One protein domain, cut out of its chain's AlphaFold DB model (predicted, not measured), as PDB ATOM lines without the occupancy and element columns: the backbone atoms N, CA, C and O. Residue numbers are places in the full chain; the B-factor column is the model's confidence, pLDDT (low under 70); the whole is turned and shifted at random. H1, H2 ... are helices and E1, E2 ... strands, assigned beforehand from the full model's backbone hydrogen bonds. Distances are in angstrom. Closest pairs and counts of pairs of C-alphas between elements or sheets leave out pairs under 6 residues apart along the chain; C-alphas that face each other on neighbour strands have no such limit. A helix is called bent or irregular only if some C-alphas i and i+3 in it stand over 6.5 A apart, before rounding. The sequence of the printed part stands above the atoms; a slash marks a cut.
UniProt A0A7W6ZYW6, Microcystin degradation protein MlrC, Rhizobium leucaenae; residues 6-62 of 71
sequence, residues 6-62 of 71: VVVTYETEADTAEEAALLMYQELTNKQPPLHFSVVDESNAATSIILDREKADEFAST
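What this domain is: This is residues 6 to 62 of the 71 residues of the protein "Microcystin degradation protein MlrC" of Rhizobium leucaenae (UniProt A0A7W6ZYW6). A narrow antiparallel hairpin of two strands, E1 and E2, lies between two helices, H1 and H2, that stay apart, in a flat and loosely built model. The printed part opens with a short stretch, residues 6 to 7, side by side with E1; the residues after it run out toward Asp 15 at one end, where the backbone turns back into the long helix H1, and the short helix H2 follows the hairpin at the other end. The printed part has 57 residues with two named helices and two named strands, in the order H1, E1, E2, H2, and the class is mixed, helices and strands. The whole is loose, with a radius of gyration of the C-alphas of 13.6 A, and the C-alphas span 37 by 32 by 14 A.

How they stand to each other: At the first printed residues, 6 to 7 form a short antiparallel pairing with residues 38 to 39 of E1, the strand of residues 36 to 40. H1, residues 17 to 30, comes next along the printed part and has a tight link of 5 residues to E1. E1 and E2, residues 46 to 50, are antiparallel neighbours and form a hairpin, with 155 degrees between their N-to-C directions. The C-alphas of Val 40 and Ala 46 face each other at 4.3 A, and those of His 36 and Ile 50 at 4.6 A. N 37 and O 49 are within hydrogen-bond range at 2.9 A, as are N 47 and O 39 at 2.8 A. A tight link of 2 residues joins E2 to H2, residues 53 to 61. H1 is apart from E2 and from H2, and E1 is apart from H2. In H1 and H2 every O i to N i+4 pair is within hydrogen-bond range, and neither helix is bent.

Where its parts are: The C-alpha of Val 6 is at (3.154, 9.619, -13.631). H1 runs from Ala 17, C-alpha at (10.639, 21.122, 0.368), to Asn 30, 20.1 A from first to last C-alpha. E1, His 36 to Val 40, and E2, Ala 46 to Ile 50, each measure 13.3 A. H2, Arg 53 to Ser 61, measures 12.0 A and ends with its C-alpha at (-7.431, -5.923, -6.276).

The domain as a whole: The two C-alphas farthest apart are those of Asp 15 and Thr 62, at 39.9 A, while the first and last printed C-alphas, of Val 6 and Thr 62, are 20.5 A apart. The printed part has no cut, and the links H1 to E1, E1 to E2 and E2 to H2 are tight. The mean pLDDT of the printed part is 89.4, no printed residue is under 70, and the mean for H2 is 84.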
ATOM      1  N   VAL A   6       4.417   9.397 -14.339       89.56
ATOM      2  CA  VAL A   6       3.154   9.619 -13.631       89.56
ATOM      3  C   VAL A   6       3.455  10.402 -12.363       89.56
ATOM      4  O   VAL A   6       4.196   9.933 -11.503       89.56
ATOM      5  N   VAL A   7       2.875  11.595 -12.257       90.31
ATOM      6  CA  VAL A   7       3.092  12.525 -11.149       90.31
ATOM      7  C   VAL A   7       1.771  12.780 -10.434       90.31
ATOM      8  O   VAL A   7       0.758  13.085 -11.063       90.31
ATOM      9  N   VAL A   8       1.792  12.702  -9.105       88.88
ATOM     10  CA  VAL A   8       0.711  13.213  -8.255       88.88
ATOM     11  C   VAL A   8       1.082  14.627  -7.841       88.88
ATOM     12  O   VAL A   8       2.178  14.856  -7.335       88.88
ATOM     13  N   THR A   9       0.182  15.579  -8.071       86.00
ATOM     14  CA  THR A   9       0.368  16.961  -7.615       86.00
ATOM     15  C   THR A   9      -0.381  17.148  -6.305       86.00
ATOM     16  O   THR A   9      -1.571  16.846  -6.235       86.00
ATOM     17  N   TYR A  10       0.320  17.623  -5.280       85.06
ATOM     18  CA  TYR A  10      -0.245  17.931  -3.973       85.06
ATOM     19  C   TYR A  10       0.220  19.322  -3.557       85.06
ATOM     20  O   TYR A  10       1.420  19.585  -3.486       85.06
ATOM     21  N   GLU A  11      -0.735  20.218  -3.334       88.75
ATOM     22  CA  GLU A  11      -0.470  21.579  -2.885       88.75
ATOM     23  C   GLU A  11      -0.602  21.620  -1.364       88.75
ATOM     24  O   GLU A  11      -1.652  21.298  -0.811       88.75
ATOM     25  N   THR A  12       0.481  21.993  -0.687       91.56
ATOM     26  CA  THR A  12       0.523  22.125   0.770       91.56
ATOM     27  C   THR A  12       1.400  23.295   1.162       91.56
ATOM     28  O   THR A  12       2.370  23.617   0.474       91.56
ATOM     29  N   GLU A  13       1.074  23.905   2.291       93.81
ATOM     30  CA  GLU A  13       1.948  24.869   2.945       93.81
ATOM     31  C   GLU A  13       2.970  24.100   3.785       93.81
ATOM     32  O   GLU A  13       2.607  23.190   4.533       93.81
ATOM     33  N   ALA A  14       4.247  24.421   3.606       95.62
ATOM     34  CA  ALA A  14       5.363  23.849   4.345       95.62
ATOM     35  C   ALA A  14       6.506  24.865   4.374       95.62
ATOM     36  O   ALA A  14       6.672  25.645   3.431       95.62
ATOM     37  N   ASP A  15       7.320  24.826   5.421       95.44
ATOM     38  CA  ASP A  15       8.465  25.719   5.566       95.44
ATOM     39  C   ASP A  15       9.628  25.296   4.652       95.44
ATOM     40  O   ASP A  15      10.462  26.116   4.257       95.44
ATOM     41  N   THR A  16       9.689  24.011   4.278       96.81
ATOM     42  CA  THR A  16      10.731  23.462   3.398       96.81
ATOM     43  C   THR A  16      10.199  22.418   2.414       96.81
ATOM     44  O   THR A  16       9.156  21.801   2.619       96.81
ATOM     45  N   ALA A  17      10.963  22.167   1.343       95.00
ATOM     46  CA  ALA A  17      10.639  21.122   0.368       95.00
ATOM     47  C   ALA A  17      10.669  19.704   0.970       95.00
ATOM     48  O   ALA A  17       9.886  18.848   0.563       95.00
ATOM     49  N   GLU A  18      11.556  19.453   1.937       96.25
ATOM     50  CA  GLU A  18      11.617  18.168   2.644       96.25
ATOM     51  C   GLU A  18      10.367  17.960   3.500       96.25
ATOM     52  O   GLU A  18       9.742  16.904   3.433       96.25
ATOM     53  N   GLU A  19       9.943  18.989   4.234       96.12
ATOM     54  CA  GLU A  19       8.705  18.941   5.009       96.12
ATOM     55  C   GLU A  19       7.481  18.729   4.110       96.12
ATOM     56  O   GLU A  19       6.664  17.860   4.400       96.12
ATOM     57  N   ALA A  20       7.389  19.423   2.971       95.19
ATOM     58  CA  ALA A  20       6.320  19.189   1.998       95.19
ATOM     59  C   ALA A  20       6.276  17.722   1.522       95.19
ATOM     60  O   ALA A  20       5.199  17.131   1.414       95.19
ATOM     61  N   ALA A  21       7.439  17.108   1.273       93.75
ATOM     62  CA  ALA A  21       7.524  15.701   0.887       93.75
ATOM     63  C   ALA A  21       7.101  14.755   2.026       93.75
ATOM     64  O   ALA A  21       6.395  13.775   1.777       93.75
ATOM     65  N   LEU A  22       7.486  15.054   3.270       94.69
ATOM     66  CA  LEU A  22       7.071  14.293   4.452       94.69
ATOM     67  C   LEU A  22       5.560  14.389   4.688       94.69
ATOM     68  O   LEU A  22       4.924  13.375   4.975       94.69
ATOM     69  N   LEU A  23       4.975  15.576   4.513       92.88
ATOM     70  CA  LEU A  23       3.530  15.787   4.596       92.88
ATOM     71  C   LEU A  23       2.797  14.994   3.510       92.88
ATOM     72  O   LEU A  23       1.847  14.279   3.816       92.88
ATOM     73  N   MET A  24       3.280  15.022   2.265       91.25
ATOM     74  CA  MET A  24       2.710  14.200   1.194       91.25
ATOM     75  C   MET A  24       2.795  12.698   1.515       91.25
ATOM     76  O   MET A  24       1.828  11.959   1.334       91.25
ATOM     77  N   TYR A  25       3.929  12.229   2.038       91.62
ATOM     78  CA  TYR A  25       4.082  10.835   2.456       91.62
ATOM     79  C   TYR A  25       3.094  10.452   3.571       91.62
ATOM     80  O   TYR A  25       2.469   9.388   3.524       91.62
ATOM     81  N   GLN A  26       2.918  11.328   4.564       90.25
ATOM     82  CA  GLN A  26       1.949  11.137   5.640       90.25
ATOM     83  C   GLN A  26       0.517  11.056   5.095       90.25
ATOM     84  O   GLN A  26      -0.246  10.183   5.510       90.25
ATOM     85  N   GLU A  27       0.159  11.929   4.157       87.88
ATOM     86  CA  GLU A  27      -1.152  11.956   3.510       87.88
ATOM     87  C   GLU A  27      -1.433  10.653   2.756       87.88
ATOM     88  O   GLU A  27      -2.466  10.030   2.984       87.88
ATOM     89  N   LEU A  28      -0.481  10.175   1.950       88.94
ATOM     90  CA  LEU A  28      -0.593   8.898   1.235       88.94
ATOM     91  C   LEU A  28      -0.714   7.684   2.166       88.94
ATOM     92  O   LEU A  28      -1.295   6.672   1.785       88.94
ATOM     93  N   THR A  29      -0.151   7.772   3.371       87.31
ATOM     94  CA  THR A  29      -0.178   6.674   4.347       87.31
ATOM     95  C   THR A  29      -1.498   6.621   5.113       87.31
ATOM     96  O   THR A  29      -1.965   5.541   5.472       87.31
ATOM     97  N   ASN A  30      -2.094   7.781   5.399       84.69
ATOM     98  CA  ASN A  30      -3.260   7.885   6.280       84.69
ATOM     99  C   ASN A  30      -4.580   8.109   5.536       84.69
ATOM    100  O   ASN A  30      -5.648   7.942   6.127       84.69
ATOM    101  N   LYS A  31      -4.529   8.512   4.265       81.31
ATOM    102  CA  LYS A  31      -5.706   8.777   3.438       81.31
ATOM    103  C   LYS A  31      -5.811   7.780   2.295       81.31
ATOM    104  O   LYS A  31      -4.921   6.978   2.035       81.31
ATOM    105  N   GLN A  32      -6.953   7.821   1.618       82.31
ATOM    106  CA  GLN A  32      -7.160   7.021   0.420       82.31
ATOM    107  C   GLN A  32      -6.192   7.457  -0.693       82.31
ATOM    108  O   GLN A  32      -5.880   8.648  -0.782       82.31
ATOM    109  N   PRO A  33      -5.782   6.535  -1.586       86.00
ATOM    110  CA  PRO A  33      -4.915   6.859  -2.711       86.00
ATOM    111  C   PRO A  33      -5.446   8.042  -3.535       86.00
ATOM    112  O   PRO A  33      -6.669   8.163  -3.692       86.00
ATOM    113  N   PRO A  34      -4.573   8.898  -4.086       89.00
ATOM    114  CA  PRO A  34      -4.992  10.000  -4.941       89.00
ATOM    115  C   PRO A  34      -5.724   9.468  -6.177       89.00
ATOM    116  O   PRO A  34      -5.434   8.380  -6.665       89.00
ATOM    117  N   LEU A  35      -6.682  10.247  -6.680       91.12
ATOM    118  CA  LEU A  35      -7.402   9.938  -7.922       91.12
ATOM    119  C   LEU A  35      -6.968  10.837  -9.082       91.12
ATOM    120  O   LEU A  35      -7.294  10.551 -10.226       91.12
ATOM    121  N   HIS A  36      -6.236  11.913  -8.799       92.06
ATOM    122  CA  HIS A  36      -5.804  12.892  -9.787       92.06
ATOM    123  C   HIS A  36      -4.321  12.691 -10.087       92.06
ATOM    124  O   HIS A  36      -3.481  12.774  -9.190       92.06
ATOM    125  N   PHE A  37      -4.007  12.463 -11.357       91.19
ATOM    126  CA  PHE A  37      -2.652  12.213 -11.831       91.19
ATOM    127  C   PHE A  37      -2.347  13.091 -13.039       91.19
ATOM    128  O   PHE A  37      -3.214  13.359 -13.870       91.19
ATOM    129  N   SER A  38      -1.097  13.521 -13.153       92.00
ATOM    130  CA  SER A  38      -0.540  14.086 -14.376       92.00
ATOM    131  C   SER A  38       0.337  13.026 -15.029       92.00
ATOM    132  O   SER A  38       1.287  12.542 -14.415       92.00
ATOM    133  N   VAL A  39      -0.002  12.631 -16.251       92.56
ATOM    134  CA  VAL A  39       0.736  11.632 -17.024       92.56
ATOM    135  C   VAL A  39       1.467  12.336 -18.150       92.56
ATOM    136  O   VAL A  39       0.842  12.958 -19.006       92.56
ATOM    137  N   VAL A  40       2.790  12.231 -18.144       93.00
ATOM    138  CA  VAL A  40       3.667  12.787 -19.172       93.00
ATOM    139  C   VAL A  40       4.173  11.656 -20.057       93.00
ATOM    140  O   VAL A  40       4.740  10.677 -19.563       93.00
ATOM    141  N   ASP A  41       3.949  11.778 -21.360       91.06
ATOM    142  CA  ASP A  41       4.413  10.807 -22.350       91.06
ATOM    143  C   ASP A  41       5.851  11.076 -22.841       91.06
ATOM    144  O   ASP A  41       6.531  12.013 -22.420       91.06
ATOM    145  N   GLU A  42       6.329  10.234 -23.760       89.81
ATOM    146  CA  GLU A  42       7.654  10.354 -24.385       89.81
ATOM    147  C   GLU A  42       7.849  11.633 -25.222       89.81
ATOM    148  O   GLU A  42       8.984  12.031 -25.480       89.81
ATOM    149  N   SER A  43       6.759  12.291 -25.621       89.44
ATOM    150  CA  SER A  43       6.768  13.574 -26.330       89.44
ATOM    151  C   SER A  43       6.722  14.771 -25.370       89.44
ATOM    152  O   SER A  43       6.588  15.907 -25.825       89.44
ATOM    153  N   ASN A  44       6.856  14.541 -24.055       85.94
ATOM    154  CA  ASN A  44       6.666  15.530 -22.989       85.94
ATOM    155  C   ASN A  44       5.260  16.159 -22.965       85.94
ATOM    156  O   ASN A  44       5.077  17.236 -22.392       85.94
ATOM    157  N   ALA A  45       4.253  15.511 -23.559       89.50
ATOM    158  CA  ALA A  45       2.879  15.977 -23.450       89.50
ATOM    159  C   ALA A  45       2.292  15.517 -22.110       89.50
ATOM    160  O   ALA A  45       2.241  14.322 -21.821       89.50
ATOM    161  N   ALA A  46       1.864  16.476 -21.288       91.31
ATOM    162  CA  ALA A  46       1.226  16.216 -20.004       91.31
ATOM    163  C   ALA A  46      -0.299  16.143 -20.164       91.31
ATOM    164  O   ALA A  46      -0.921  17.062 -20.696       91.31
ATOM    165  N   THR A  47      -0.900  15.070 -19.660       92.94
ATOM    166  CA  THR A  47      -2.351  14.870 -19.623       92.94
ATOM    167  C   THR A  47      -2.799  14.680 -18.183       92.94
ATOM    168  O   THR A  47      -2.256  13.840 -17.468       92.94
ATOM    169  N   SER A  48      -3.807  15.441 -17.751       92.44
ATOM    170  CA  SER A  48      -4.427  15.230 -16.443       92.44
ATOM    171  C   SER A  48      -5.482  14.130 -16.538       92.44
ATOM    172  O   SER A  48      -6.365  14.181 -17.393       92.44
ATOM    173  N   ILE A  49      -5.372  13.135 -15.663       92.75
ATOM    174  CA  ILE A  49      -6.283  12.001 -15.564       92.75
ATOM    175  C   ILE A  49      -6.908  12.013 -14.173       92.75
ATOM    176  O   ILE A  49      -6.204  12.125 -13.169       92.75
ATOM    177  N   ILE A  50      -8.231  11.870 -14.129       92.94
ATOM    178  CA  ILE A  50      -8.995  11.662 -12.901       92.94
ATOM    179  C   ILE A  50      -9.537  10.237 -12.952       92.94
ATOM    180  O   ILE A  50     -10.281   9.890 -13.870       92.94
ATOM    181  N   LEU A  51      -9.125   9.406 -12.002       90.75
ATOM    182  CA  LEU A  51      -9.568   8.024 -11.893       90.75
ATOM    183  C   LEU A  51     -10.921   7.932 -11.192       90.75
ATOM    184  O   LEU A  51     -11.220   8.681 -10.262       90.75
ATOM    185  N   ASP A  52     -11.702   6.946 -11.616       91.00
ATOM    186  CA  ASP A  52     -12.834   6.456 -10.847       91.00
ATOM    187  C   ASP A  52     -12.321   5.527  -9.738       91.00
ATOM    188  O   ASP A  52     -11.516   4.629 -10.002       91.00
ATOM    189  N   ARG A  53     -12.761   5.764  -8.497       87.31
ATOM    190  CA  ARG A  53     -12.291   5.015  -7.323       87.31
ATOM    191  C   ARG A  53     -12.593   3.527  -7.440       87.31
ATOM    192  O   ARG A  53     -11.705   2.726  -7.189       87.31
ATOM    193  N   GLU A  54     -13.817   3.173  -7.819       87.94
ATOM    194  CA  GLU A  54     -14.262   1.779  -7.873       87.94
ATOM    195  C   GLU A  54     -13.445   1.003  -8.908       87.94
ATOM    196  O   GLU A  54     -12.914  -0.065  -8.609       87.94
ATOM    197  N   LYS A  55     -13.233   1.595 -10.088       85.56
ATOM    198  CA  LYS A  55     -12.378   0.998 -11.124       85.56
ATOM    199  C   LYS A  55     -10.916   0.890 -10.705       85.56
ATOM    200  O   LYS A  55     -10.257  -0.084 -11.054       85.56
ATOM    201  N   ALA A  56     -10.393   1.889  -9.995       86.94
ATOM    202  CA  ALA A  56      -9.016   1.863  -9.511       86.94
ATOM    203  C   ALA A  56      -8.814   0.780  -8.440       86.94
ATOM    204  O   ALA A  56      -7.810   0.073  -8.477       86.94
ATOM    205  N   ASP A  57      -9.774   0.620  -7.529       85.06
ATOM    206  CA  ASP A  57      -9.736  -0.402  -6.483       85.06
ATOM    207  C   ASP A  57      -9.927  -1.813  -7.073       85.06
ATOM    208  O   ASP A  57      -9.220  -2.740  -6.676       85.06
ATOM    209  N   GLU A  58     -10.804  -1.986  -8.070       85.38
ATOM    210  CA  GLU A  58     -10.949  -3.244  -8.824       85.38
ATOM    211  C   GLU A  58      -9.642  -3.616  -9.537       85.38
ATOM    212  O   GLU A  58      -9.176  -4.758  -9.448       85.38
ATOM    213  N   PHE A  59      -9.010  -2.635 -10.189       82.69
ATOM    214  CA  PHE A  59      -7.721  -2.816 -10.847       82.69
ATOM    215  C   PHE A  59      -6.611  -3.160  -9.844       82.69
ATOM    216  O   PHE A  59      -5.791  -4.029 -10.118       82.69
ATOM    217  N   ALA A  60      -6.590  -2.525  -8.667       80.94
ATOM    218  CA  ALA A  60      -5.608  -2.798  -7.615       80.94
ATOM    219  C   ALA A  60      -5.823  -4.158  -6.927       80.94
ATOM    220  O   ALA A  60      -4.864  -4.776  -6.464       80.94
ATOM    221  N   SER A  61      -7.072  -4.622  -6.848       77.00
ATOM    222  CA  SER A  61      -7.431  -5.923  -6.276       77.00
ATOM    223  C   SER A  61      -7.215  -7.088  -7.245       77.00
ATOM    224  O   SER A  61      -7.178  -8.240  -6.804       77.00
ATOM    225  N   THR A  62      -7.107  -6.817  -8.546       71.62
ATOM    226  CA  THR A  62      -6.860  -7.833  -9.571       71.62
ATOM    227  C   THR A  62      -5.355  -7.934  -9.819       71.62
ATOM    228  O   THR A  62      -4.708  -6.962 -10.199       71.62
TER     229      THR A  62